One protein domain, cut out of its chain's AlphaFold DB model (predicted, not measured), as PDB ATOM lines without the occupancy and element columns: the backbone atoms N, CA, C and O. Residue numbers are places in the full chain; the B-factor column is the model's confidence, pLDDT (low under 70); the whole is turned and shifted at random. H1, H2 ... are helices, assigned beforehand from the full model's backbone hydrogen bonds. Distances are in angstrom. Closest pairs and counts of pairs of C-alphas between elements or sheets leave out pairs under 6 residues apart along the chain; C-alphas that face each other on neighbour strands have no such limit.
ATOM      1  N   TYR A 465     103.062  85.096 152.804       89.62
ATOM      2  CA  TYR A 465     102.235  86.282 152.576       89.62
ATOM      3  C   TYR A 465     101.210  86.091 151.459       89.62
ATOM      4  O   TYR A 465     100.211  86.812 151.441       89.62
ATOM      5  N   THR A 466     101.374  85.095 150.584       90.06
ATOM      6  CA  THR A 466     100.434  84.842 149.481       90.06
ATOM      7  C   THR A 466      98.990  84.591 149.927       90.06
ATOM      8  O   THR A 466      98.113  85.078 149.218       90.06
ATOM      9  N   PRO A 467      98.663  83.951 151.076       89.69
ATOM     10  CA  PRO A 467      97.271  83.805 151.516       89.69
ATOM     11  C   PRO A 467      96.745  85.000 152.332       89.69
ATOM     12  O   PRO A 467      95.597  84.982 152.772       89.69
ATOM     13  N   THR A 468      97.569  86.018 152.599       91.62
ATOM     14  CA  THR A 468      97.179  87.164 153.438       91.62
ATOM     15  C   THR A 468      96.358  88.201 152.665       91.62
ATOM     16  O   THR A 468      96.274  88.144 151.437       91.62
ATOM     17  N   SER A 469      95.735  89.148 153.375       94.19
ATOM     18  CA  SER A 469      95.059  90.294 152.752       94.19
ATOM     19  C   SER A 469      96.055  91.323 152.214       94.19
ATOM     20  O   SER A 469      97.174  91.436 152.718       94.19
ATOM     21  N   GLY A 470      95.620  92.133 151.248       92.75
ATOM     22  CA  GLY A 470      96.400  93.232 150.679       92.75
ATOM     23  C   GLY A 470      96.823  94.248 151.741       92.75
ATOM     24  O   GLY A 470      97.966  94.694 151.746       92.75
ATOM     25  N   ALA A 471      95.960  94.522 152.726       93.12
ATOM     26  CA  ALA A 471      96.306  95.361 153.875       93.12
ATOM     27  C   ALA A 471      97.484  94.791 154.685       93.12
ATOM     28  O   ALA A 471      98.436  95.505 154.990       93.12
ATOM     29  N   ARG A 472      97.459  93.486 154.992       92.81
ATOM     30  CA  ARG A 472      98.546  92.833 155.736       92.81
ATOM     31  C   ARG A 472      99.850  92.816 154.937       92.81
ATOM     32  O   ARG A 472     100.911  92.977 155.535       92.81
ATOM     33  N   LEU A 473      99.771  92.635 153.620       93.25
ATOM     34  CA  LEU A 473     100.926  92.720 152.731       93.25
ATOM     35  C   LEU A 473     101.535  94.130 152.734       93.25
ATOM     36  O   LEU A 473     102.728  94.259 152.992       93.25
ATOM     37  N   LEU A 474     100.733  95.174 152.486       92.62
ATOM     38  CA  LEU A 474     101.212  96.561 152.397       92.62
ATOM     39  C   LEU A 474     101.877  97.024 153.697       92.62
ATOM     40  O   LEU A 474     102.966  97.600 153.654       92.62
ATOM     41  N   THR A 475     101.274  96.716 154.849       88.75
ATOM     42  CA  THR A 475     101.865  97.038 156.155       88.75
ATOM     43  C   THR A 475     103.202  96.329 156.356       88.75
ATOM     44  O   THR A 475     104.161  96.934 156.833       88.75
ATOM     45  N   ALA A 476     103.305  95.055 155.968       86.50
ATOM     46  CA  ALA A 476     104.540  94.301 156.140       86.50
ATOM     47  C   ALA A 476     105.654  94.778 155.187       86.50
ATOM     48  O   ALA A 476     106.801  94.926 155.611       86.50
ATOM     49  N   MET A 477     105.309  95.113 153.937       86.88
ATOM     50  CA  MET A 477     106.238  95.661 152.938       86.88
ATOM     51  C   MET A 477     106.935  96.941 153.398       86.88
ATOM     52  O   MET A 477     108.094  97.147 153.044       86.88
ATOM     53  N   GLY A 478     106.271  97.768 154.211       78.31
ATOM     54  CA  GLY A 478     106.852  98.996 154.753       78.31
ATOM     55  C   GLY A 478     108.124  98.782 155.583       78.31
ATOM     56  O   GLY A 478     108.937  99.694 155.693       78.31
ATOM     57  N   GLY A 479     108.315  97.581 156.140       74.06
ATOM     58  CA  GLY A 479     109.509  97.206 156.900       74.06
ATOM     59  C   GLY A 479     110.557  96.427 156.102       74.06
ATOM     60  O   GLY A 479     111.536  95.968 156.690       74.06
ATOM     61  N   TRP A 480     110.357  96.209 154.798       78.38
ATOM     62  CA  TRP A 480     111.228  95.354 153.986       78.38
ATOM     63  C   TRP A 480     112.055  96.142 152.971       78.38
ATOM     64  O   TRP A 480     111.605  97.158 152.441       78.38
ATOM     65  N   PRO A 481     113.239  95.630 152.591       72.25
ATOM     66  CA  PRO A 481     113.958  96.141 151.438       72.25
ATOM     67  C   PRO A 481     113.124  96.041 150.163       72.25
ATOM     68  O   PRO A 481     112.459  95.028 149.918       72.25
ATOM     69  N   ARG A 482     113.242  97.053 149.295       74.50
ATOM     70  CA  ARG A 482     112.481  97.147 148.042       74.50
ATOM     71  C   ARG A 482     112.511  95.862 147.199       74.50
ATOM     72  O   ARG A 482     111.436  95.434 146.798       74.50
ATOM     73  N   PRO A 483     113.656  95.182 146.968       74.12
ATOM     74  CA  PRO A 483     113.659  93.958 146.161       74.12
ATOM     75  C   PRO A 483     112.807  92.820 146.747       74.12
ATOM     76  O   PRO A 483     112.248  92.019 145.998       74.12
ATOM     77  N   ILE A 484     112.701  92.740 148.078       80.12
ATOM     78  CA  ILE A 484     111.872  91.745 148.770       80.12
ATOM     79  C   ILE A 484     110.405  92.151 148.707       80.12
ATOM     80  O   ILE A 484     109.576  91.326 148.328       80.12
ATOM     81  N   ALA A 485     110.098  93.420 148.986       84.25
ATOM     82  CA  ALA A 485     108.749  93.968 148.864       84.25
ATOM     83  C   ALA A 485     108.182  93.773 147.449       84.25
ATOM     84  O   ALA A 485     107.071  93.278 147.295       84.25
ATOM     85  N   THR A 486     108.985  94.042 146.416       84.75
ATOM     86  CA  THR A 486     108.604  93.848 145.012       84.75
ATOM     87  C   THR A 486     108.310  92.386 144.693       84.75
ATOM     88  O   THR A 486     107.321  92.087 144.029       84.75
ATOM     89  N   ARG A 487     109.134  91.456 145.183       85.69
ATOM     90  CA  ARG A 487     108.910  90.025 144.954       85.69
ATOM     91  C   ARG A 487     107.683  89.507 145.703       85.69
ATOM     92  O   ARG A 487     106.936  88.711 145.146       85.69
ATOM     93  N   ALA A 488     107.466  89.967 146.934       89.19
ATOM     94  CA  ALA A 488     106.285  89.617 147.713       89.19
ATOM     95  C   ALA A 488     104.999  90.157 147.077       89.19
ATOM     96  O   ALA A 488     104.014  89.431 146.982       89.19
ATOM     97  N   PHE A 489     105.038  91.390 146.573       92.38
ATOM     98  CA  PHE A 489     103.952  91.995 145.810       92.38
ATOM     99  C   PHE A 489     103.617  91.188 144.550       92.38
ATOM    100  O   PHE A 489     102.456  90.848 144.334       92.38
ATOM    101  N   ALA A 490     104.631  90.811 143.763       89.81
ATOM    102  CA  ALA A 490     104.453  89.991 142.565       89.81
ATOM    103  C   ALA A 490     103.812  88.630 142.889       89.81
ATOM    104  O   ALA A 490     102.765  88.301 142.335       89.81
ATOM    105  N   ALA A 491     104.376  87.889 143.849       89.56
ATOM    106  CA  ALA A 491     103.859  86.583 144.258       89.56
ATOM    107  C   ALA A 491     102.423  86.663 144.807       89.56
ATOM    108  O   ALA A 491     101.607  85.768 144.587       89.56
ATOM    109  N   TRP A 492     102.088  87.745 145.517       93.62
ATOM    110  CA  TRP A 492     100.737  87.957 146.027       93.62
ATOM    111  C   TRP A 492      99.724  88.219 144.904       93.62
ATOM    112  O   TRP A 492      98.624  87.664 144.938       93.62
ATOM    113  N   ILE A 493     100.089  89.014 143.893       92.81
ATOM    114  CA  ILE A 493      99.214  89.296 142.747       92.81
ATOM    115  C   ILE A 493      99.031  88.067 141.848       92.81
ATOM    116  O   ILE A 493      97.914  87.816 141.407       92.81
ATOM    117  N   GLU A 494     100.081  87.276 141.605       90.00
ATOM    118  CA  GLU A 494     100.034  86.102 140.712       90.00
ATOM    119  C   GLU A 494      98.959  85.073 141.101       90.00
ATOM    120  O   GLU A 494      98.399  84.397 140.240       90.00
ATOM    121  N   GLY A 495      98.621  84.975 142.390       86.69
ATOM    122  CA  GLY A 495      97.588  84.067 142.890       86.69
ATOM    123  C   GLY A 495      96.140  84.558 142.735       86.69
ATOM    124  O   GLY A 495      95.242  83.903 143.266       86.69
ATOM    125  N   ARG A 496      95.891  85.714 142.099       92.38
ATOM    126  CA  ARG A 496      94.599  86.429 142.146       92.38
ATOM    127  C   ARG A 496      94.191  87.052 140.801       92.38
ATOM    128  O   ARG A 496      95.049  87.356 139.973       92.38
ATOM    129  N   PRO A 497      92.889  87.331 140.579       94.31
ATOM    130  CA  PRO A 497      92.460  88.218 139.501       94.31
ATOM    131  C   PRO A 497      93.041  89.625 139.706       94.31
ATOM    132  O   PRO A 497      92.732  90.293 140.691       94.31
ATOM    133  N   VAL A 498      93.879  90.088 138.771       93.81
ATOM    134  CA  VAL A 498      94.674  91.324 138.931       93.81
ATOM    135  C   VAL A 498      93.813  92.553 139.237       93.81
ATOM    136  O   VAL A 498      94.173  93.348 140.096       93.81
ATOM    137  N   THR A 499      92.661  92.711 138.579       94.06
ATOM    138  CA  THR A 499      91.763  93.855 138.816       94.06
ATOM    139  C   THR A 499      91.207  93.869 140.242       94.06
ATOM    140  O   THR A 499      91.193  94.918 140.880       94.06
ATOM    141  N   GLU A 500      90.798  92.711 140.766       94.56
ATOM    142  CA  GLU A 500      90.303  92.587 142.145       94.56
ATOM    143  C   GLU A 500      91.430  92.835 143.153       94.56
ATOM    144  O   GLU A 500      91.242  93.555 144.129       94.56
ATOM    145  N   ALA A 501      92.623  92.305 142.871       95.25
ATOM    146  CA  ALA A 501      93.813  92.491 143.690       95.25
ATOM    147  C   ALA A 501      94.225  93.972 143.790       95.25
ATOM    148  O   ALA A 501      94.507  94.464 144.881       95.25
ATOM    149  N   LEU A 502      94.232  94.703 142.669       95.56
ATOM    150  CA  LEU A 502      94.541  96.136 142.657       95.56
ATOM    151  C   LEU A 502      93.472  96.958 143.384       95.56
ATOM    152  O   LEU A 502      93.829  97.843 144.156       95.56
ATOM    153  N   SER A 503      92.188  96.638 143.198       94.44
ATOM    154  CA  SER A 503      91.093  97.294 143.927       94.44
ATOM    155  C   SER A 503      91.221  97.080 145.444       94.44
ATOM    156  O   SER A 503      91.155  98.042 146.211       94.44
ATOM    157  N   GLU A 504      91.522  95.851 145.888       95.62
ATOM    158  CA  GLU A 504      91.793  95.539 147.300       95.62
ATOM    159  C   GLU A 504      92.972  96.355 147.851       95.62
ATOM    160  O   GLU A 504      92.878  96.924 148.940       95.62
ATOM    161  N   LEU A 505      94.079  96.437 147.107       96.38
ATOM    162  CA  LEU A 505      95.270  97.177 147.523       96.38
ATOM    163  C   LEU A 505      95.029  98.693 147.579       96.38
ATOM    164  O   LEU A 505      95.482  99.336 148.525       96.38
ATOM    165  N   CYS A 506      94.297  99.262 146.617       96.56
ATOM    166  CA  CYS A 506      93.886 100.667 146.638       96.56
ATOM    167  C   CYS A 506      93.007 100.967 147.856       96.56
ATOM    168  O   CYS A 506      93.306 101.897 148.604       96.56
ATOM    169  N   ALA A 507      91.983 100.148 148.112       95.56
ATOM    170  CA  ALA A 507      91.115 100.309 149.277       95.56
ATOM    171  C   ALA A 507      91.898 100.194 150.597       95.56
ATOM    172  O   ALA A 507      91.704 100.996 151.514       95.56
ATOM    173  N   ALA A 508      92.820  99.231 150.685       95.62
ATOM    174  CA  ALA A 508      93.684  99.060 151.845       95.62
ATOM    175  C   ALA A 508      94.603 100.271 152.063       95.62
ATOM    176  O   ALA A 508      94.691 100.768 153.183       95.62
ATOM    177  N   ALA A 509      95.254 100.773 151.012       95.44
ATOM    178  CA  ALA A 509      96.140 101.929 151.094       95.44
ATOM    179  C   ALA A 509      95.394 103.223 151.466       95.44
ATOM    180  O   ALA A 509      95.902 104.013 152.264       95.44
ATOM    181  N   GLY A 510      94.188 103.434 150.925       93.44
ATOM    182  CA  GLY A 510      93.361 104.608 151.231       93.44
ATOM    183  C   GLY A 510      92.906 104.644 152.691       93.44
ATOM    184  O   GLY A 510      92.913 105.695 153.329       93.44
ATOM    185  N   ALA A 511      92.596 103.477 153.264       91.94
ATOM    186  CA  ALA A 511      92.193 103.342 154.665       91.94
ATOM    187  C   ALA A 511      93.367 103.298 155.668       91.94
ATOM    188  O   ALA A 511      93.136 103.367 156.877       91.94
ATOM    189  N   ALA A 512      94.604 103.139 155.190       89.62
ATOM    190  CA  ALA A 512      95.792 102.939 156.016       89.62
ATOM    191  C   ALA A 512      96.634 104.221 156.178       89.62
ATOM    192  O   ALA A 512      96.140 105.353 156.105       89.62
ATOM    193  N   GLY A 513      97.923 104.045 156.472       90.31
ATOM    194  CA  GLY A 513      98.861 105.120 156.734       90.31
ATOM    195  C   GLY A 513      99.669 105.558 155.508       90.31
ATOM    196  O   GLY A 513      99.532 105.018 154.407       90.31
ATOM    197  N   PRO A 514     100.553 106.549 155.710       89.88
ATOM    198  CA  PRO A 514     101.483 107.026 154.689       89.88
ATOM    199  C   PRO A 514     102.314 105.914 154.044       89.88
ATOM    200  O   PRO A 514     102.487 105.881 152.827       89.88
ATOM    201  N   THR A 515     102.814 104.986 154.864       86.25
ATOM    202  CA  THR A 515     103.698 103.908 154.425       86.25
ATOM    203  C   THR A 515     103.000 102.987 153.428       86.25
ATOM    204  O   THR A 515     103.563 102.703 152.374       86.25
ATOM    205  N   GLU A 516     101.765 102.563 153.700       92.56
ATOM    206  CA  GLU A 516     100.994 101.696 152.806       92.56
ATOM    207  C   GLU A 516     100.682 102.370 151.465       92.56
ATOM    208  O   GLU A 516     100.805 101.726 150.419       92.56
ATOM    209  N   ARG A 517     100.344 103.670 151.470       94.06
ATOM    210  CA  ARG A 517     100.153 104.447 150.233       94.06
ATOM    211  C   ARG A 517     101.429 104.474 149.400       94.06
ATOM    212  O   ARG A 517     101.398 104.117 148.225       94.06
ATOM    213  N   LEU A 518     102.566 104.813 150.006       89.06
ATOM    214  CA  LEU A 518     103.849 104.820 149.300       89.06
ATOM    215  C   LEU A 518     104.226 103.426 148.780       89.06
ATOM    216  O   LEU A 518     104.722 103.311 147.660       89.06
ATOM    217  N   MET A 519     103.960 102.363 149.546       88.94
ATOM    218  CA  MET A 519     104.224 100.987 149.117       88.94
ATOM    219  C   MET A 519     103.381 100.581 147.912       88.94
ATOM    220  O   MET A 519     103.932  99.982 146.989       88.94
ATOM    221  N   LEU A 520     102.095 100.937 147.874       93.69
ATOM    222  CA  LEU A 520     101.246 100.700 146.710       93.69
ATOM    223  C   LEU A 520     101.828 101.382 145.464       93.69
ATOM    224  O   LEU A 520     102.157 100.712 144.487       93.69
ATOM    225  N   PHE A 521     102.013 102.702 145.503       91.88
ATOM    226  CA  PHE A 521     102.416 103.468 144.319       91.88
ATOM    227  C   PHE A 521     103.862 103.214 143.879       91.88
ATOM    228  O   PHE A 521     104.158 103.343 142.696       91.88
ATOM    229  N   ALA A 522     104.752 102.784 144.780       85.94
ATOM    230  CA  ALA A 522     106.105 102.355 144.418       85.94
ATOM    231  C   ALA A 522     106.149 101.038 143.618       85.94
ATOM    232  O   ALA A 522     107.194 100.716 143.038       85.94
ATOM    233  N   HIS A 523     105.048 100.275 143.626       89.12
ATOM    234  CA  HIS A 523     104.915  98.969 142.975       89.12
ATOM    235  C   HIS A 523     103.820  98.935 141.892       89.12
ATOM    236  O   HIS A 523     103.787  98.001 141.089       89.12
ATOM    237  N   LEU A 524     102.968  99.964 141.798       85.06
ATOM    238  CA  LEU A 524     102.151 100.215 140.608       85.06
ATOM    239  C   LEU A 524     103.076 100.507 139.416       85.06
ATOM    240  O   LEU A 524     104.000 101.307 139.530       85.06
ATOM    241  N   GLY A 525     102.848  99.838 138.285       69.50
ATOM    242  CA  GLY A 525     103.771  99.862 137.140       69.50
ATOM    243  C   GLY A 525     104.843  98.765 137.169       69.50
ATOM    244  O   GLY A 525     105.737  98.748 136.324       69.50
ATOM    245  N   TYR A 526     104.763  97.815 138.110       72.31
ATOM    246  CA  TYR A 526     105.543  96.581 138.028       72.31
ATOM    247  C   TYR A 526     105.271  95.867 136.694       72.31
ATOM    248  O   TYR A 526     104.120  95.682 136.305       72.31
ATOM    249  N   SER A 527     106.334  95.456 135.996       62.62
ATOM    250  CA  SER A 527     106.303  95.110 134.565       62.62
ATOM    251  C   SER A 527     105.417  93.918 134.178       62.62
ATOM    252  O   SER A 527     105.247  93.663 132.989       62.62
ATOM    253  N   CYS A 528     104.883  93.161 135.142       73.06
ATOM    254  CA  CYS A 528     103.947  92.069 134.868       73.06
ATOM    255  C   CYS A 528     102.465  92.473 134.963       73.06
ATOM    256  O   CYS A 528     101.598  91.658 134.645       73.06
ATOM    257  N   LEU A 529     102.153  93.701 135.391       87.19
ATOM    258  CA  LEU A 529     100.778  94.184 135.479       87.19
ATOM    259  C   LEU A 529     100.274  94.636 134.097       87.19
ATOM    260  O   LEU A 529     100.971  95.389 133.424       87.19
ATOM    261  N   PRO A 530      99.063  94.234 133.666       91.12
ATOM    262  CA  PRO A 530      98.473  94.753 132.435       91.12
ATOM    263  C   PRO A 530      98.151  96.248 132.558       91.12
ATOM    264  O   PRO A 530      97.422  96.636 133.474       91.12
ATOM    265  N   ASP A 531      98.586  97.062 131.591       90.62
ATOM    266  CA  ASP A 531      98.357  98.519 131.569       90.62
ATOM    267  C   ASP A 531      96.886  98.894 131.796       90.62
ATOM    268  O   ASP A 531      96.570  99.787 132.575       90.62
ATOM    269  N   ALA A 532      95.956  98.156 131.178       91.94
ATOM    270  CA  ALA A 532      94.522  98.396 131.332       91.94
ATOM    271  C   ALA A 532      94.025  98.202 132.778       91.94
ATOM    272  O   ALA A 532      93.116  98.908 133.216       91.94
ATOM    273  N   ALA A 533      94.606  97.256 133.523       92.81
ATOM    274  CA  ALA A 533      94.258  97.033 134.924       92.81
ATOM    275  C   ALA A 533      94.826  98.145 135.818       92.81
ATOM    276  O   ALA A 533      94.135  98.611 136.723       92.81
ATOM    277  N   VAL A 534      96.051  98.599 135.527       93.25
ATOM    278  CA  VAL A 534      96.688  99.724 136.227       93.25
ATOM    279  C   VAL A 534      95.902 101.015 135.994       93.25
ATOM    280  O   VAL A 534      95.541 101.679 136.959       93.25
ATOM    281  N   GLU A 535      95.546 101.337 134.748       92.62
ATOM    282  CA  GLU A 535      94.745 102.528 134.438       92.62
ATOM    283  C   GLU A 535      93.362 102.497 135.096       92.62
ATOM    284  O   GLU A 535      92.903 103.518 135.605       92.62
ATOM    285  N   GLY A 536      92.715 101.328 135.144       94.00
ATOM    286  CA  GLY A 536      91.456 101.159 135.873       94.00
ATOM    287  C   GLY A 536      91.600 101.479 137.363       94.00
ATOM    288  O   GLY A 536      90.821 102.266 137.901       94.00
ATOM    289  N   ALA A 537      92.635 100.934 138.009       94.69
ATOM    290  CA  ALA A 537      92.914 101.180 139.423       94.69
ATOM    291  C   ALA A 537      93.270 102.651 139.705       94.69
ATOM    292  O   ALA A 537      92.794 103.225 140.682       94.69
ATOM    293  N   LEU A 538      94.058 103.292 138.835       94.81
ATOM    294  CA  LEU A 538      94.406 104.712 138.960       94.81
ATOM    295  C   LEU A 538      93.186 105.621 138.779       94.81
ATOM    296  O   LEU A 538      93.057 106.612 139.498       94.81
ATOM    297  N   ALA A 539      92.293 105.296 137.841       94.69
ATOM    298  CA  ALA A 539      91.064 106.051 137.622       94.69
ATOM    299  C   ALA A 539      90.134 105.986 138.841       94.69
ATOM    300  O   ALA A 539      89.558 107.003 139.218       94.69
ATOM    301  N   GLU A 540      90.019 104.818 139.479       94.19
ATOM    302  CA  GLU A 540      89.251 104.649 140.715       94.19
ATOM    303  C   GLU A 540      89.914 105.380 141.897       94.19
ATOM    304  O   GLU A 540      89.271 106.187 142.569       94.19
ATOM    305  N   ALA A 541      91.220 105.182 142.098       96.00
ATOM    306  CA  ALA A 541      91.982 105.806 143.179       96.00
ATOM    307  C   ALA A 541      92.020 107.343 143.086       96.00
ATOM    308  O   ALA A 541      92.134 108.017 144.106       96.00
ATOM    309  N   ALA A 542      91.883 107.921 141.889       95.12
ATOM    310  CA  ALA A 542      91.826 109.371 141.706       95.12
ATOM    311  C   ALA A 542      90.601 110.030 142.371       95.12
ATOM    312  O   ALA A 542      90.627 111.238 142.617       95.12
ATOM    313  N   PHE A 543      89.538 109.269 142.665       95.12
ATOM    314  CA  PHE A 543      88.368 109.771 143.395       95.12
ATOM    315  C   PHE A 543      88.561 109.775 144.917       95.12
ATOM    316  O   PHE A 543      87.827 110.477 145.617       95.12
ATOM    317  N   ASP A 544      89.534 109.025 145.436       94.75
ATOM    318  CA  ASP A 544      89.869 109.021 146.857       94.75
ATOM    319  C   ASP A 544      90.794 110.214 147.171       94.75
ATOM    320  O   ASP A 544      91.904 110.291 146.637       94.75
ATOM    321  N   PRO A 545      90.395 111.154 148.051       92.19
ATOM    322  CA  PRO A 545      91.201 112.334 148.364       92.19
ATOM    323  C   PRO A 545      92.558 112.006 149.004       92.19
ATOM    324  O   PRO A 545      93.465 112.837 148.940       92.19
ATOM    325  N   THR A 546      92.712 110.826 149.609       93.69
ATOM    326  CA  THR A 546      93.968 110.361 150.213       93.69
ATOM    327  C   THR A 546      94.923 109.744 149.189       93.69
ATOM    328  O   THR A 546      96.138 109.785 149.382       93.69
ATOM    329  N   LEU A 547      94.397 109.206 148.081       96.00
ATOM    330  CA  LEU A 547      95.181 108.559 147.022       96.00
ATOM    331  C   LEU A 547      95.405 109.471 145.813       96.00
ATOM    332  O   LEU A 547      96.431 109.346 145.147       96.00
ATOM    333  N   ALA A 548      94.509 110.420 145.545       95.38
ATOM    334  CA  ALA A 548      94.598 111.331 144.407       95.38
ATOM    335  C   ALA A 548      95.954 112.069 144.288       95.38
ATOM    336  O   ALA A 548      96.475 112.155 143.171       95.38
ATOM    337  N   PRO A 549      96.594 112.550 145.380       94.75
ATOM    338  CA  PRO A 549      97.934 113.137 145.296       94.75
ATOM    339  C   PRO A 549      99.000 112.153 144.799       94.75
ATOM    340  O   PRO A 549      99.891 112.532 144.040       94.75
ATOM    341  N   HIS A 550      98.891 110.882 145.189       94.81
ATOM    342  CA  HIS A 550      99.811 109.827 144.770       94.81
ATOM    343  C   HIS A 550      99.555 109.369 143.336       94.81
ATOM    344  O   HIS A 550     100.515 109.148 142.608       94.81
ATOM    345  N   VAL A 551      98.293 109.323 142.889       95.44
ATOM    346  CA  VAL A 551      97.946 109.100 141.471       95.44
ATOM    347  C   VAL A 551      98.559 110.189 140.594       95.44
ATOM    348  O   VAL A 551      99.152 109.888 139.559       95.44
ATOM    349  N   TRP A 552      98.459 111.453 141.020       94.88
ATOM    350  CA  TRP A 552      99.088 112.572 140.319       94.88
ATOM    351  C   TRP A 552     100.610 112.391 140.219       94.88
ATOM    352  O   TRP A 552     101.167 112.480 139.126       94.88
ATOM    353  N   ASN A 553     101.272 112.067 141.337       92.75
ATOM    354  CA  ASN A 553     102.722 111.857 141.375       92.75
ATOM    355  C   ASN A 553     103.164 110.649 140.533       92.75
ATOM    356  O   ASN A 553     104.177 110.700 139.837       92.75
ATOM    357  N   TRP A 554     102.394 109.564 140.571       92.50
ATOM    358  CA  TRP A 554     102.655 108.376 139.769       92.50
ATOM    359  C   TRP A 554     102.586 108.704 138.278       92.50
ATOM    360  O   TRP A 554     103.525 108.407 137.548       92.50
ATOM    361  N   ARG A 555     101.541 109.409 137.831       92.25
ATOM    362  CA  ARG A 555     101.402 109.821 136.425       92.25
ATOM    363  C   ARG A 555     102.541 110.736 135.977       92.25
ATOM    364  O   ARG A 555     103.108 110.501 134.915       92.25
ATOM    365  N   LEU A 556     102.923 111.710 136.808       89.50
ATOM    366  CA  LEU A 556     104.066 112.586 136.532       89.50
ATOM    367  C   LEU A 556     105.367 111.792 136.335       89.50
ATOM    368  O   LEU A 556     106.137 112.081 135.427       89.50
ATOM    369  N   THR A 557     105.622 110.806 137.197       85.69
ATOM    370  CA  THR A 557     106.867 110.014 137.185       85.69
ATOM    371  C   THR A 557     106.908 108.930 136.107       85.69
ATOM    372  O   THR A 557     107.973 108.368 135.868       85.69
ATOM    373  N   HIS A 558     105.782 108.665 135.441       85.81
ATOM    374  CA  HIS A 558     105.659 107.719 134.329       85.81
ATOM    375  C   HIS A 558     105.417 108.440 132.989       85.81
ATOM    376  O   HIS A 558     104.786 107.893 132.090       85.81
ATOM    377  N   ASP A 559     105.911 109.676 132.861       82.44
ATOM    378  CA  ASP A 559     105.887 110.487 131.633       82.44
ATOM    379  C   ASP A 559     104.483 110.749 131.050       82.44
ATOM    380  O   ASP A 559     104.319 110.983 129.848       82.44
ATOM    381  N   HIS A 560     103.451 110.765 131.898       84.19
ATOM    382  CA  HIS A 560     102.122 111.221 131.497       84.19
ATOM    383  C   HIS A 560     101.988 112.735 131.673       84.19
ATOM    384  O   HIS A 560     102.433 113.311 132.667       84.19
ATOM    385  N   ASP A 561     101.292 113.376 130.734       86.00
ATOM    386  CA  ASP A 561     100.940 114.788 130.856       86.00
ATOM    387  C   ASP A 561      99.922 114.981 131.992       86.00
ATOM    388  O   ASP A 561      98.836 114.388 132.000       86.00
ATOM    389  N   VAL A 562     100.293 115.797 132.977       89.38
ATOM    390  CA  VAL A 562      99.473 116.101 134.150       89.38
ATOM    391  C   VAL A 562      99.438 117.603 134.393       89.38
ATOM    392  O   VAL A 562     100.419 118.317 134.194       89.38
ATOM    393  N   ALA A 563      98.296 118.095 134.875       88.88
ATOM    394  CA  ALA A 563      98.178 119.487 135.292       88.88
ATOM    395  C   ALA A 563      99.198 119.818 136.405       88.88
ATOM    396  O   ALA A 563      99.525 118.931 137.199       88.88
ATOM    397  N   PRO A 564      99.669 121.075 136.522       86.62
ATOM    398  CA  PRO A 564     100.576 121.475 137.596       86.62
ATOM    399  C   PRO A 564     100.030 121.117 138.984       86.62
ATOM    400  O   PRO A 564      98.834 121.284 139.243       86.62
ATOM    401  N   ALA A 565     100.901 120.653 139.886       86.38
ATOM    402  CA  ALA A 565     100.490 120.321 141.245       86.38
ATOM    403  C   ALA A 565      99.910 121.535 141.970       86.38
ATOM    404  O   ALA A 565     100.441 122.646 141.911       86.38
ATOM    405  N   THR A 566      98.852 121.291 142.736       90.69
ATOM    406  CA  THR A 566      98.380 122.265 143.719       90.69
ATOM    407  C   THR A 566      99.293 122.258 144.945       90.69
ATOM    408  O   THR A 566      99.920 121.241 145.255       90.69
ATOM    409  N   LEU A 567      99.322 123.362 145.700       89.69
ATOM    410  CA  LEU A 567     100.037 123.411 146.982       89.69
ATOM    411  C   LEU A 567      99.577 122.290 147.927       89.69
ATOM    412  O   LEU A 567     100.404 121.656 148.573       89.69
ATOM    413  N   ARG A 568      98.271 121.999 147.945       92.12
ATOM    414  CA  ARG A 568      97.680 120.920 148.741       92.12
ATOM    415  C   ARG A 568      98.204 119.542 148.341       92.12
ATOM    416  O   ARG A 568      98.511 118.738 149.213       92.12
ATOM    417  N   THR A 569      98.345 119.277 147.041       91.50
ATOM    418  CA  THR A 569      98.939 118.032 146.523       91.50
ATOM    419  C   THR A 569     100.378 117.874 147.011       91.50
ATOM    420  O   THR A 569     100.728 116.831 147.559       91.50
ATOM    421  N   LEU A 570     101.198 118.922 146.870       88.81
ATOM    422  CA  LEU A 570     102.600 118.904 147.304       88.81
ATOM    423  C   LEU A 570     102.726 118.748 148.823       88.81
ATOM    424  O   LEU A 570     103.546 117.961 149.294       88.81
ATOM    425  N   ALA A 571     101.895 119.454 149.592       90.81
ATOM    426  CA  ALA A 571     101.858 119.346 151.045       90.81
ATOM    427  C   ALA A 571     101.452 117.930 151.492       90.81
ATOM    428  O   ALA A 571     102.102 117.374 152.373       90.81
ATOM    429  N   TRP A 572     100.462 117.304 150.837       94.25
ATOM    430  CA  TRP A 572     100.036 115.928 151.143       94.25
ATOM    431  C   TRP A 572     101.184 114.940 150.945       94.25
ATOM    432  O   TRP A 572     101.527 114.186 151.851       94.25
ATOM    433  N   LEU A 573     101.822 114.985 149.772       91.31
ATOM    434  CA  LEU A 573     102.954 114.116 149.450       91.31
ATOM    435  C   LEU A 573     104.134 114.355 150.398       91.31
ATOM    436  O   LEU A 573     104.798 113.405 150.803       91.31
ATOM    437  N   THR A 574     104.384 115.609 150.783       89.81
ATOM    438  CA  THR A 574     105.441 115.953 151.743       89.81
ATOM    439  C   THR A 574     105.152 115.349 153.116       89.81
ATOM    440  O   THR A 574     106.042 114.737 153.702       89.81
ATOM    441  N   ALA A 575     103.917 115.470 153.616       92.50
ATOM    442  CA  ALA A 575     103.520 114.864 154.883       92.50
ATOM    443  C   ALA A 575     103.628 113.340 154.853       92.50
ATOM    444  O   ALA A 575     104.177 112.771 155.793       92.50
ATOM    445  N   ASP A 576     103.157 112.685 153.788       92.31
ATOM    446  CA  ASP A 576     103.220 111.227 153.693       92.31
ATOM    447  C   ASP A 576     104.673 110.719 153.640       92.31
ATOM    448  O   ASP A 576     105.036 109.805 154.382       92.31
ATOM    449  N   ASN A 577     105.538 111.343 152.832       86.56
ATOM    450  CA  ASN A 577     106.956 110.972 152.756       86.56
ATOM    451  C   ASN A 577     107.699 111.237 154.075       86.56
ATOM    452  O   ASN A 577     108.462 110.385 154.532       86.56
ATOM    453  N   ALA A 578     107.456 112.386 154.715       85.81
ATOM    454  CA  ALA A 578     108.050 112.710 156.009       85.81
ATOM    455  C   ALA A 578     107.589 111.734 157.101       85.81
ATOM    456  O   ALA A 578     108.415 111.201 157.838       85.81
ATOM    457  N   ALA A 579     106.289 111.452 157.186       87.56
ATOM    458  CA  ALA A 579     105.734 110.543 158.183       87.56
ATOM    459  C   ALA A 579     106.224 109.100 157.986       87.56
ATOM    460  O   ALA A 579     106.619 108.452 158.954       87.56
ATOM    461  N   ALA A 580     106.282 108.609 156.745       78.88
ATOM    462  CA  ALA A 580     106.832 107.286 156.458       78.88
ATOM    463  C   ALA A 580     108.319 107.179 156.841       78.88
ATOM    464  O   ALA A 580     108.731 106.191 157.450       78.88
ATOM    465  N   ALA A 581     109.118 108.214 156.557       74.00
ATOM    466  CA  ALA A 581     110.518 108.264 156.970       74.00
ATOM    467  C   ALA A 581     110.671 108.327 158.502       74.00
ATOM    468  O   ALA A 581     111.550 107.657 159.045       74.00
ATOM    469  N   LEU A 582     109.796 109.048 159.214       76.31
ATOM    470  CA  LEU A 582     109.759 109.049 160.682       76.31
ATOM    471  C   LEU A 582     109.426 107.662 161.248       76.31
ATOM    472  O   LEU A 582     110.119 107.200 162.154       76.31
ATOM    473  N   HIS A 583     108.436 106.958 160.687       76.38
ATOM    474  CA  HIS A 583     108.117 105.581 161.088       76.38
ATOM    475  C   HIS A 583     109.307 104.628 160.885       76.38
ATOM    476  O   HIS A 583     109.543 103.750 161.715       76.38
ATOM    477  N   GLY A 584     110.091 104.836 159.821       61.03
ATOM    478  CA  GLY A 584     111.341 104.115 159.551       61.03
ATOM    479  C   GLY A 584     112.558 104.594 160.355       61.03
ATOM    480  O   GLY A 584     113.647 104.057 160.173       61.03
ATOM    481  N   ARG A 585     112.406 105.587 161.246       67.94
ATOM    482  CA  ARG A 585     113.495 106.229 162.014       67.94
ATOM    483  C   ARG A 585     114.589 106.856 161.131       67.94
ATOM    484  O   ARG A 585     115.763 106.878 161.493       67.94
ATOM    485  N   HIS A 586     114.208 107.398 159.976       65.00
ATOM    486  CA  HIS A 586     115.096 108.052 159.010       65.00
ATOM    487  C   HIS A 586     115.040 109.584 159.122       65.00
ATOM    488  O   HIS A 586     114.692 110.283 158.171       65.00
ATOM    489  N   GLU A 587     115.395 110.125 160.286       74.19
ATOM    490  CA  GLU A 587     115.285 111.562 160.599       74.19
ATOM    491  C   GLU A 587     116.041 112.473 159.615       74.19
ATOM    492  O   GLU A 587     115.554 113.543 159.245       74.19
ATOM    493  N   SER A 588     117.203 112.038 159.122       65.06
ATOM    494  CA  SER A 588     117.986 112.786 158.129       65.06
ATOM    495  C   SER A 588     117.265 112.928 156.786       65.06
ATOM    496  O   SER A 588     117.338 113.987 156.163       65.06
ATOM    497  N   ALA A 589     116.528 111.898 156.355       67.19
ATOM    498  CA  ALA A 589     115.722 111.945 155.139       67.19
ATOM    499  C   ALA A 589     114.555 112.932 155.289       67.19
ATOM    500  O   ALA A 589     114.270 113.695 154.367       67.19
ATOM    501  N   VAL A 590     113.937 112.978 156.476       71.75
ATOM    502  CA  VAL A 590     112.877 113.945 156.799       71.75
ATOM    503  C   VAL A 590     113.413 115.373 156.714       71.75
ATOM    504  O   VAL A 590     112.814 116.218 156.055       71.75
ATOM    505  N   LEU A 591     114.567 115.646 157.326       78.94
ATOM    506  CA  LEU A 591     115.193 116.970 157.278       78.94
ATOM    507  C   LEU A 591     115.575 117.384 155.853       78.94
ATOM    508  O   LEU A 591     115.357 118.538 155.483       78.94
ATOM    509  N   GLY A 592     116.105 116.455 155.052       75.44
ATOM    510  CA  GLY A 592     116.419 116.694 153.641       75.44
ATOM    511  C   GLY A 592     115.184 117.100 152.838       75.44
ATOM    512  O   GLY A 592     115.192 118.152 152.200       75.44
ATOM    513  N   LEU A 593     114.100 116.328 152.957       79.50
ATOM    514  CA  LEU A 593     112.821 116.608 152.301       79.50
ATOM    515  C   LEU A 593     112.246 117.969 152.720       79.50
ATOM    516  O   LEU A 593     111.860 118.776 151.877       79.50
ATOM    517  N   LEU A 594     112.204 118.250 154.026       84.56
ATOM    518  CA  LEU A 594     111.686 119.523 154.530       84.56
ATOM    519  C   LEU A 594     112.540 120.705 154.065       84.56
ATOM    520  O   LEU A 594     111.993 121.746 153.709       84.56
ATOM    521  N   THR A 595     113.863 120.548 154.013       84.44
ATOM    522  CA  THR A 595     114.775 121.589 153.515       84.44
ATOM    523  C   THR A 595     114.531 121.878 152.036       84.44
ATOM    524  O   THR A 595     114.506 123.040 151.638       84.44
ATOM    525  N   GLU A 596     114.321 120.844 151.222       82.94
ATOM    526  CA  GLU A 596     114.034 120.991 149.793       82.94
ATOM    527  C   GLU A 596     112.720 121.746 149.566       82.94
ATOM    528  O   GLU A 596     112.685 122.757 148.862       82.94
ATOM    529  N   VAL A 597     111.650 121.308 150.231       81.88
ATOM    530  CA  VAL A 597     110.302 121.858 150.039       81.88
ATOM    531  C   VAL A 597     110.159 123.264 150.640       81.88
ATOM    532  O   VAL A 597     109.410 124.093 150.118       81.88
ATOM    533  N   THR A 598     110.881 123.571 151.721       83.94
ATOM    534  CA  THR A 598     110.823 124.887 152.387       83.94
ATOM    535  C   THR A 598     111.932 125.855 151.968       83.94
ATOM    536  O   THR A 598     111.900 127.023 152.369       83.94
ATOM    537  N   GLY A 599     112.888 125.392 151.159       79.00
ATOM    538  CA  GLY A 599     114.039 126.156 150.691       79.00
ATOM    539  C   GLY A 599     113.697 127.244 149.668       79.00
ATOM    540  O   GLY A 599     112.546 127.460 149.301       79.00
ATOM    541  N   SER A 600     114.725 127.938 149.168       69.25
ATOM    542  CA  SER A 600     114.565 129.124 148.304       69.25
ATOM    543  C   SER A 600     113.918 128.856 146.942       69.25
ATOM    544  O   SER A 600     113.507 129.801 146.278       69.25
ATOM    545  N   GLN A 601     113.891 127.596 146.506       69.56
ATOM    546  CA  GLN A 601     113.238 127.157 145.268       69.56
ATOM    547  C   GLN A 601     111.818 126.616 145.514       69.56
ATOM    548  O   GLN A 601     111.096 126.345 144.559       69.56
ATOM    549  N   GLY A 602     111.420 126.448 146.780       72.94
ATOM    550  CA  GLY A 602     110.108 125.948 147.172       72.94
ATOM    551  C   GLY A 602     109.113 127.067 147.514       72.94
ATOM    552  O   GLY A 602     109.466 128.248 147.520       72.94
ATOM    553  N   PRO A 603     107.858 126.717 147.853       78.06
ATOM    554  CA  PRO A 603     106.826 127.686 148.243       78.06
ATOM    555  C   PRO A 603     107.132 128.425 149.559       78.06
ATOM    556  O   PRO A 603     106.485 129.426 149.869       78.06
ATOM    557  N   GLY A 604     108.109 127.938 150.333       85.31
ATOM    558  CA  GLY A 604     108.536 128.488 151.618       85.31
ATOM    559  C   GLY A 604     107.828 127.856 152.823       85.31
ATOM    560  O   GLY A 604     106.684 127.407 152.741       85.31
ATOM    561  N   ALA A 605     108.516 127.843 153.972       87.69
ATOM    562  CA  ALA A 605     108.073 127.144 155.186       87.69
ATOM    563  C   ALA A 605     106.680 127.560 155.684       87.69
ATOM    564  O   ALA A 605     105.853 126.702 155.976       87.69
ATOM    565  N   ASP A 606     106.392 128.863 155.748       89.50
ATOM    566  CA  ASP A 606     105.098 129.372 156.224       89.50
ATOM    567  C   ASP A 606     103.919 128.936 155.345       89.50
ATOM    568  O   ASP A 606     102.818 128.708 155.849       89.50
ATOM    569  N   VAL A 607     104.150 128.813 154.036       90.88
ATOM    570  CA  VAL A 607     103.130 128.424 153.057       90.88
ATOM    571  C   VAL A 607     102.863 126.924 153.150       90.88
ATOM    572  O   VAL A 607     101.716 126.511 153.294       90.88
ATOM    573  N   VAL A 608     103.922 126.112 153.138       89.38
ATOM    574  CA  VAL A 608     103.820 124.645 153.181       89.38
ATOM    575  C   VAL A 608     103.248 124.176 154.515       89.38
ATOM    576  O   VAL A 608     102.287 123.412 154.538       89.38
ATOM    577  N   PHE A 609     103.783 124.665 155.637       93.56
ATOM    578  CA  PHE A 609     103.288 124.288 156.961       93.56
ATOM    579  C   PHE A 609     101.903 124.870 157.251       93.56
ATOM    580  O   PHE A 609     101.102 124.236 157.936       93.56
ATOM    581  N   GLY A 610     101.586 126.039 156.685       93.50
ATOM    582  CA  GLY A 610     100.237 126.593 156.713       93.50
ATOM    583  C   GLY A 610      99.214 125.681 156.031       93.50
ATOM    584  O   GLY A 610      98.168 125.413 156.620       93.50
ATOM    585  N   GLU A 611      99.529 125.167 154.838       94.56
ATOM    586  CA  GLU A 611      98.666 124.207 154.137       94.56
ATOM    587  C   GLU A 611      98.571 122.877 154.899       94.56
ATOM    588  O   GLU A 611      97.464 122.372 155.080       94.56
ATOM    589  N   LEU A 612      99.688 122.349 155.425       92.12
ATOM    590  CA  LEU A 612      99.693 121.128 156.248       92.12
ATOM    591  C   LEU A 612      98.750 121.219 157.453       92.12
ATOM    592  O   LEU A 612      98.024 120.267 157.739       92.12
ATOM    593  N   ALA A 613      98.729 122.364 158.137       93.00
ATOM    594  CA  ALA A 613      97.828 122.585 159.264       93.00
ATOM    595  C   ALA A 613      96.352 122.694 158.831       93.00
ATOM    596  O   ALA A 613      95.458 122.280 159.563       93.00
ATOM    597  N   ALA A 614      96.078 123.230 157.638       92.69
ATOM    598  CA  ALA A 614      94.714 123.447 157.150       92.69
ATOM    599  C   ALA A 614      94.099 122.216 156.462       92.69
ATOM    600  O   ALA A 614      92.877 122.090 156.374       92.69
ATOM    601  N   MET A 615      94.923 121.317 155.924       91.19
ATOM    602  CA  MET A 615      94.451 120.255 155.036       91.19
ATOM    603  C   MET A 615      93.867 119.023 155.736       91.19
ATOM    604  O   MET A 615      93.227 118.218 155.059       91.19
ATOM    605  N   GLY A 616      94.043 118.893 157.055       88.75
ATOM    606  CA  GLY A 616      93.497 117.782 157.845       88.75
ATOM    607  C   GLY A 616      94.218 116.447 157.631       88.75
ATOM    608  O   GLY A 616      93.583 115.397 157.672       88.75
ATOM    609  N   HIS A 617      95.526 116.472 157.361       91.75
ATOM    610  CA  HIS A 617      96.310 115.251 157.166       91.75
ATOM    611  C   HIS A 617      96.553 114.523 158.508       91.75
ATOM    612  O   HIS A 617      97.028 115.170 159.446       91.75
ATOM    613  N   PRO A 618      96.327 113.195 158.617       90.69
ATOM    614  CA  PRO A 618      96.440 112.465 159.888       90.69
ATOM    615  C   PRO A 618      97.807 112.580 160.575       90.69
ATOM    616  O   PRO A 618      97.881 112.642 161.795       90.69
ATOM    617  N   CYS A 619      98.887 112.646 159.794       92.12
ATOM    618  CA  CYS A 619     100.260 112.744 160.306       92.12
ATOM    619  C   CYS A 619     100.818 114.181 160.334       92.12
ATOM    620  O   CYS A 619     102.019 114.359 160.521       92.12
ATOM    621  N   ALA A 620      99.990 115.213 160.103       94.06
ATOM    622  CA  ALA A 620     100.472 116.600 160.070       94.06
ATOM    623  C   ALA A 620     101.116 117.018 161.399       94.06
ATOM    624  O   ALA A 620     102.169 117.650 161.396       94.06
ATOM    625  N   GLU A 621     100.505 116.642 162.526       95.00
ATOM    626  CA  GLU A 621     101.000 117.017 163.851       95.00
ATOM    627  C   GLU A 621     102.404 116.454 164.116       95.00
ATOM    628  O   GLU A 621     103.285 117.191 164.554       95.00
ATOM    629  N   ASP A 622     102.638 115.178 163.801       93.00
ATOM    630  CA  ASP A 622     103.928 114.522 164.043       93.00
ATOM    631  C   ASP A 622     105.047 115.116 163.181       93.00
ATOM    632  O   ASP A 622     106.143 115.379 163.682       93.00
ATOM    633  N   VAL A 623     104.759 115.408 161.908       93.25
ATOM    634  CA  VAL A 623     105.716 116.055 160.997       93.25
ATOM    635  C   VAL A 623     106.051 117.472 161.469       93.25
ATOM    636  O   VAL A 623     107.224 117.846 161.496       93.25
ATOM    637  N   LEU A 624     105.050 118.258 161.881       95.88
ATOM    638  CA  LEU A 624     105.260 119.621 162.378       95.88
ATOM    639  C   LEU A 624     106.020 119.635 163.708       95.88
ATOM    640  O   LEU A 624     106.928 120.447 163.873       95.88
ATOM    641  N   ARG A 625     105.709 118.713 164.625       95.94
ATOM    642  CA  ARG A 625     106.415 118.568 165.905       95.94
ATOM    643  C   ARG A 625     107.882 118.190 165.693       95.94
ATOM    644  O   ARG A 625     108.756 118.755 166.344       95.94
ATOM    645  N   PHE A 626     108.165 117.279 164.759       92.62
ATOM    646  CA  PHE A 626     109.539 116.940 164.388       92.62
ATOM    647  C   PHE A 626     110.270 118.135 163.759       92.62
ATOM    648  O   PHE A 626     111.400 118.441 164.138       92.62
ATOM    649  N   ALA A 627     109.627 118.851 162.833       93.25
ATOM    650  CA  ALA A 627     110.213 120.026 162.193       93.25
ATOM    651  C   ALA A 627     110.515 121.155 163.199       93.25
ATOM    652  O   ALA A 627     111.554 121.804 163.101       93.25
ATOM    653  N   GLU A 628     109.637 121.382 164.180       96.75
ATOM    654  CA  GLU A 628     109.859 122.353 165.257       96.75
ATOM    655  C   GLU A 628     111.066 121.977 166.128       96.75
ATOM    656  O   GLU A 628     111.887 122.840 166.445       96.75
ATOM    657  N   ALA A 629     111.185 120.701 166.502       94.44
ATOM    658  CA  ALA A 629     112.216 120.234 167.424       94.44
ATOM    659  C   ALA A 629     113.601 120.084 166.773       94.44
ATOM    660  O   ALA A 629     114.612 120.349 167.425       94.44
ATOM    661  N   SER A 630     113.649 119.656 165.508       89.56
ATOM    662  CA  SER A 630     114.868 119.097 164.906       89.56
ATOM    663  C   SER A 630     115.383 119.851 163.676       89.56
ATOM    664  O   SER A 630     116.496 119.575 163.225       89.56
ATOM    665  N   HIS A 631     114.621 120.787 163.094       89.75
ATOM    666  CA  HIS A 631     115.050 121.450 161.857       89.75
ATOM    667  C   HIS A 631     116.228 122.421 162.093       89.75
ATOM    668  O   HIS A 631     116.144 123.282 162.970       89.75
ATOM    669  N   PRO A 632     117.310 122.363 161.284       88.38
ATOM    670  CA  PRO A 632     118.518 123.161 161.517       88.38
ATOM    671  C   PRO A 632     118.324 124.668 161.284       88.38
ATOM    672  O   PRO A 632     118.994 125.482 161.916       88.38
ATOM    673  N   ASP A 633     117.413 125.064 160.386       90.31
ATOM    674  CA  ASP A 633     117.047 126.477 160.199       90.31
ATOM    675  C   ASP A 633     116.000 126.931 161.243       90.31
ATOM    676  O   ASP A 633     114.844 126.487 161.187       90.31
ATOM    677  N   PRO A 634     116.333 127.884 162.139       91.38
ATOM    678  CA  PRO A 634     115.416 128.378 163.163       91.38
ATOM    679  C   PRO A 634     114.209 129.147 162.602       91.38
ATOM    680  O   PRO A 634     113.230 129.375 163.315       91.38
ATOM    681  N   LYS A 635     114.245 129.633 161.355       91.81
ATOM    682  CA  LYS A 635     113.066 130.233 160.707       91.81
ATOM    683  C   LYS A 635     112.038 129.164 160.355       91.81
ATOM    684  O   LYS A 635     110.857 129.373 160.631       91.81
ATOM    685  N   VAL A 636     112.496 128.037 159.815       92.75
ATOM    686  CA  VAL A 636     111.651 126.893 159.453       92.75
ATOM    687  C   VAL A 636     111.063 126.252 160.711       92.75
ATOM    688  O   VAL A 636     109.848 126.109 160.790       92.75
ATOM    689  N   ALA A 637     111.877 126.004 161.744       94.12
ATOM    690  CA  ALA A 637     111.399 125.474 163.026       94.12
ATOM    691  C   ALA A 637     110.292 126.351 163.652       94.12
ATOM    692  O   ALA A 637     109.245 125.860 164.067       94.12
ATOM    693  N   ARG A 638     110.459 127.683 163.633       95.56
ATOM    694  CA  ARG A 638     109.424 128.620 164.115       95.56
ATOM    695  C   ARG A 638     108.164 128.634 163.253       95.56
ATOM    696  O   ARG A 638     107.087 128.899 163.781       95.56
ATOM    697  N   ALA A 639     108.285 128.435 161.943       95.19
ATOM    698  CA  ALA A 639     107.122 128.308 161.067       95.19
ATOM    699  C   ALA A 639     106.339 127.024 161.379       95.19
ATOM    700  O   ALA A 639     105.112 127.072 161.437       95.19
ATOM    701  N   ALA A 640     107.040 125.919 161.664       95.81
ATOM    702  CA  ALA A 640     106.424 124.668 162.094       95.81
ATOM    703  C   ALA A 640     105.683 124.829 163.429       95.81
ATOM    704  O   ALA A 640     104.511 124.474 163.501       95.81
ATOM    705  N   GLY A 641     106.300 125.469 164.432       96.38
ATOM    706  CA  GLY A 641     105.644 125.763 165.715       96.38
ATOM    707  C   GLY A 641     104.371 126.610 165.557       96.38
ATOM    708  O   GLY A 641     103.318 126.255 166.077       96.38
ATOM    709  N   ARG A 642     104.405 127.666 164.724       96.75
ATOM    710  CA  ARG A 642     103.200 128.463 164.408       96.75
ATOM    711  C   ARG A 642     102.094 127.647 163.742       96.75
ATOM    712  O   ARG A 642     100.923 127.959 163.933       96.75
ATOM    713  N   ALA A 643     102.445 126.687 162.892       96.06
ATOM    714  CA  ALA A 643     101.477 125.813 162.241       96.06
ATOM    715  C   ALA A 643     100.918 124.766 163.215       96.06
ATOM    716  O   ALA A 643      99.717 124.506 163.198       96.06
ATOM    717  N   LEU A 644     101.757 124.235 164.108       95.00
ATOM    718  CA  LEU A 644     101.358 123.317 165.174       95.00
ATOM    719  C   LEU A 644     100.367 123.977 166.142       95.00
ATOM    720  O   LEU A 644      99.361 123.370 166.499       95.00
ATOM    721  N   ASP A 645     100.591 125.245 166.488       93.50
ATOM    722  CA  ASP A 645      99.666 126.038 167.306       93.50
ATOM    723  C   ASP A 645      98.303 126.269 166.636       93.50
ATOM    724  O   ASP A 645      97.334 126.543 167.332       93.50
ATOM    725  N   ARG A 646      98.199 126.173 165.302       91.69
ATOM    726  CA  ARG A 646      96.914 126.275 164.581       91.69
ATOM    727  C   ARG A 646      96.141 124.957 164.539       91.69
ATOM    728  O   ARG A 646      94.951 124.986 164.241       91.69
ATOM    729  N   LEU A 647      96.818 123.825 164.744       87.69
ATOM    730  CA  LEU A 647      96.188 122.503 164.829       87.69
ATOM    731  C   LEU A 647      95.555 122.252 166.204       87.69
ATOM    732  O   LEU A 647      94.633 121.443 166.305       87.69
ATOM    733  N   ARG A 648      96.077 122.916 167.242       78.62
ATOM    734  CA  ARG A 648      95.564 122.905 168.617       78.62
ATOM    735  C   ARG A 648      94.445 123.924 168.787       78.62
ATOM    736  O   ARG A 648      93.514 123.614 169.563       78.62
TER     737      ARG A 648
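AT A GLANCE: This is residues 465 to 648 of the 648 residues of an uncharacterized protein of Streptomyces sp. SID3343 (UniProt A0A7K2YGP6). Two lobes of helices sit end to end along the longest axis, with the long helix H7 at the junction, its side turned to the first lobe. The first lobe is a stack of three helical hairpins, H3 and H4 lying between H1 with H2 and H5 with H6; in the second, the hairpin of H7 and H8 crosses over a small bundle of H9, H10 and H11. The printed part has 184 residues with eleven named helices, H1 to H11 in chain order, and no named strand; the class is all helix. The whole is compact, with a radius of gyration of the C-alphas of 17.1 A, and elongated, spanning 52 by 33 by 27 A.

HOW THE PARTS SIT: Begin at residues 567 to 583, which are H7, the hub, touching five other helices. With H8, residues 587 to 598, it forms a hairpin at a shallow tilt of 12 degrees; the closest C-alphas, of Ala 578 and Val 590, are 5.0 A apart. Look next at H9, residues 605 to 614: it touches H7, about perpendicular at 87 degrees, the C-alphas of Ala 571 and Leu 612 being closest at 5.9 A. H10, residues 620 to 630, touches residues 575 to 579 of H7 alone, closest at Ala 579 and Val 623, whose C-alphas are 6.2 A apart. With H11, residues 634 to 647, H9 and H10 make an up-and-down bundle, each helix running against the one before it. H10 and H11 are a hairpin at a shallow tilt of 30 degrees, with the C-alphas of Glu 628 and Ala 637 closest at 4.1 A. H7 and H11 are apart. Return to H7 and look at H4, residues 514 to 521: it touches residues 576 to 580 of H7 alone, and the C-alphas of Pro 514 and Asp 576 are closest at 4.7 A. H6, residues 548 to 557, touches residues 569 to 573 of H7 alone, about perpendicular at 90 degrees, closest at the C-alphas of Pro 549 and Thr 569, 5.1 A apart. H3, residues 498 to 511, forms a hairpin with H4, touching it with residues 505 to 510 alone, closest at the C-alphas of Ala 509 and Arg 517, 4.8 A apart. H5, residues 531 to 541, touches H3 the same way at a shallow tilt of 27 degrees, closest at the C-alphas of Thr 499 and Ala 533, 5.6 A apart. H5 and H6, a hairpin, only just touch, with 3 pairs of C-alphas within 8 A, closest at Leu 538 and Val 551, 6.2 A. H1, residues 470 to 477, touches H4, about perpendicular at 76 degrees, closest at the C-alphas of Leu 474 and Glu 516, 5.2 A apart. H2, residues 482 to 494, forms a hairpin with H1, touching it with residues 485 to 489 alone, closest at the C-alphas of Met 477 and Ala 485, 5.1 A apart. Every O i to N i+4 pair is within hydrogen-bond range in H1 to H10; in H11 it is 9 of 10.

IN THESE COORDINATES: Find C-alpha 567 at (100.037, 123.411, 146.982); from there H7 runs 24.1 A to C-alpha 583 at (108.117, 105.581, 161.088). H11 measures 20.2 A, H3 20.0 A, H2 18.2 A and H8 16.3 A. H1 begins at C-alpha 470, (96.400, 93.232, 150.679), and H11 ends at C-alpha 647, (96.188, 122.503, 164.829).

THE WHOLE: The two C-alphas farthest apart, of Pro 497 and Pro 634, are 52.0 A apart. The printed part has no cut and ends at Arg 648, the chain's last residue. No link is long. The mean pLDDT of the printed part is 88.4; look for values under 70 at residues 525, 527, 584 to 586, 588 to 589 and 600 to 601.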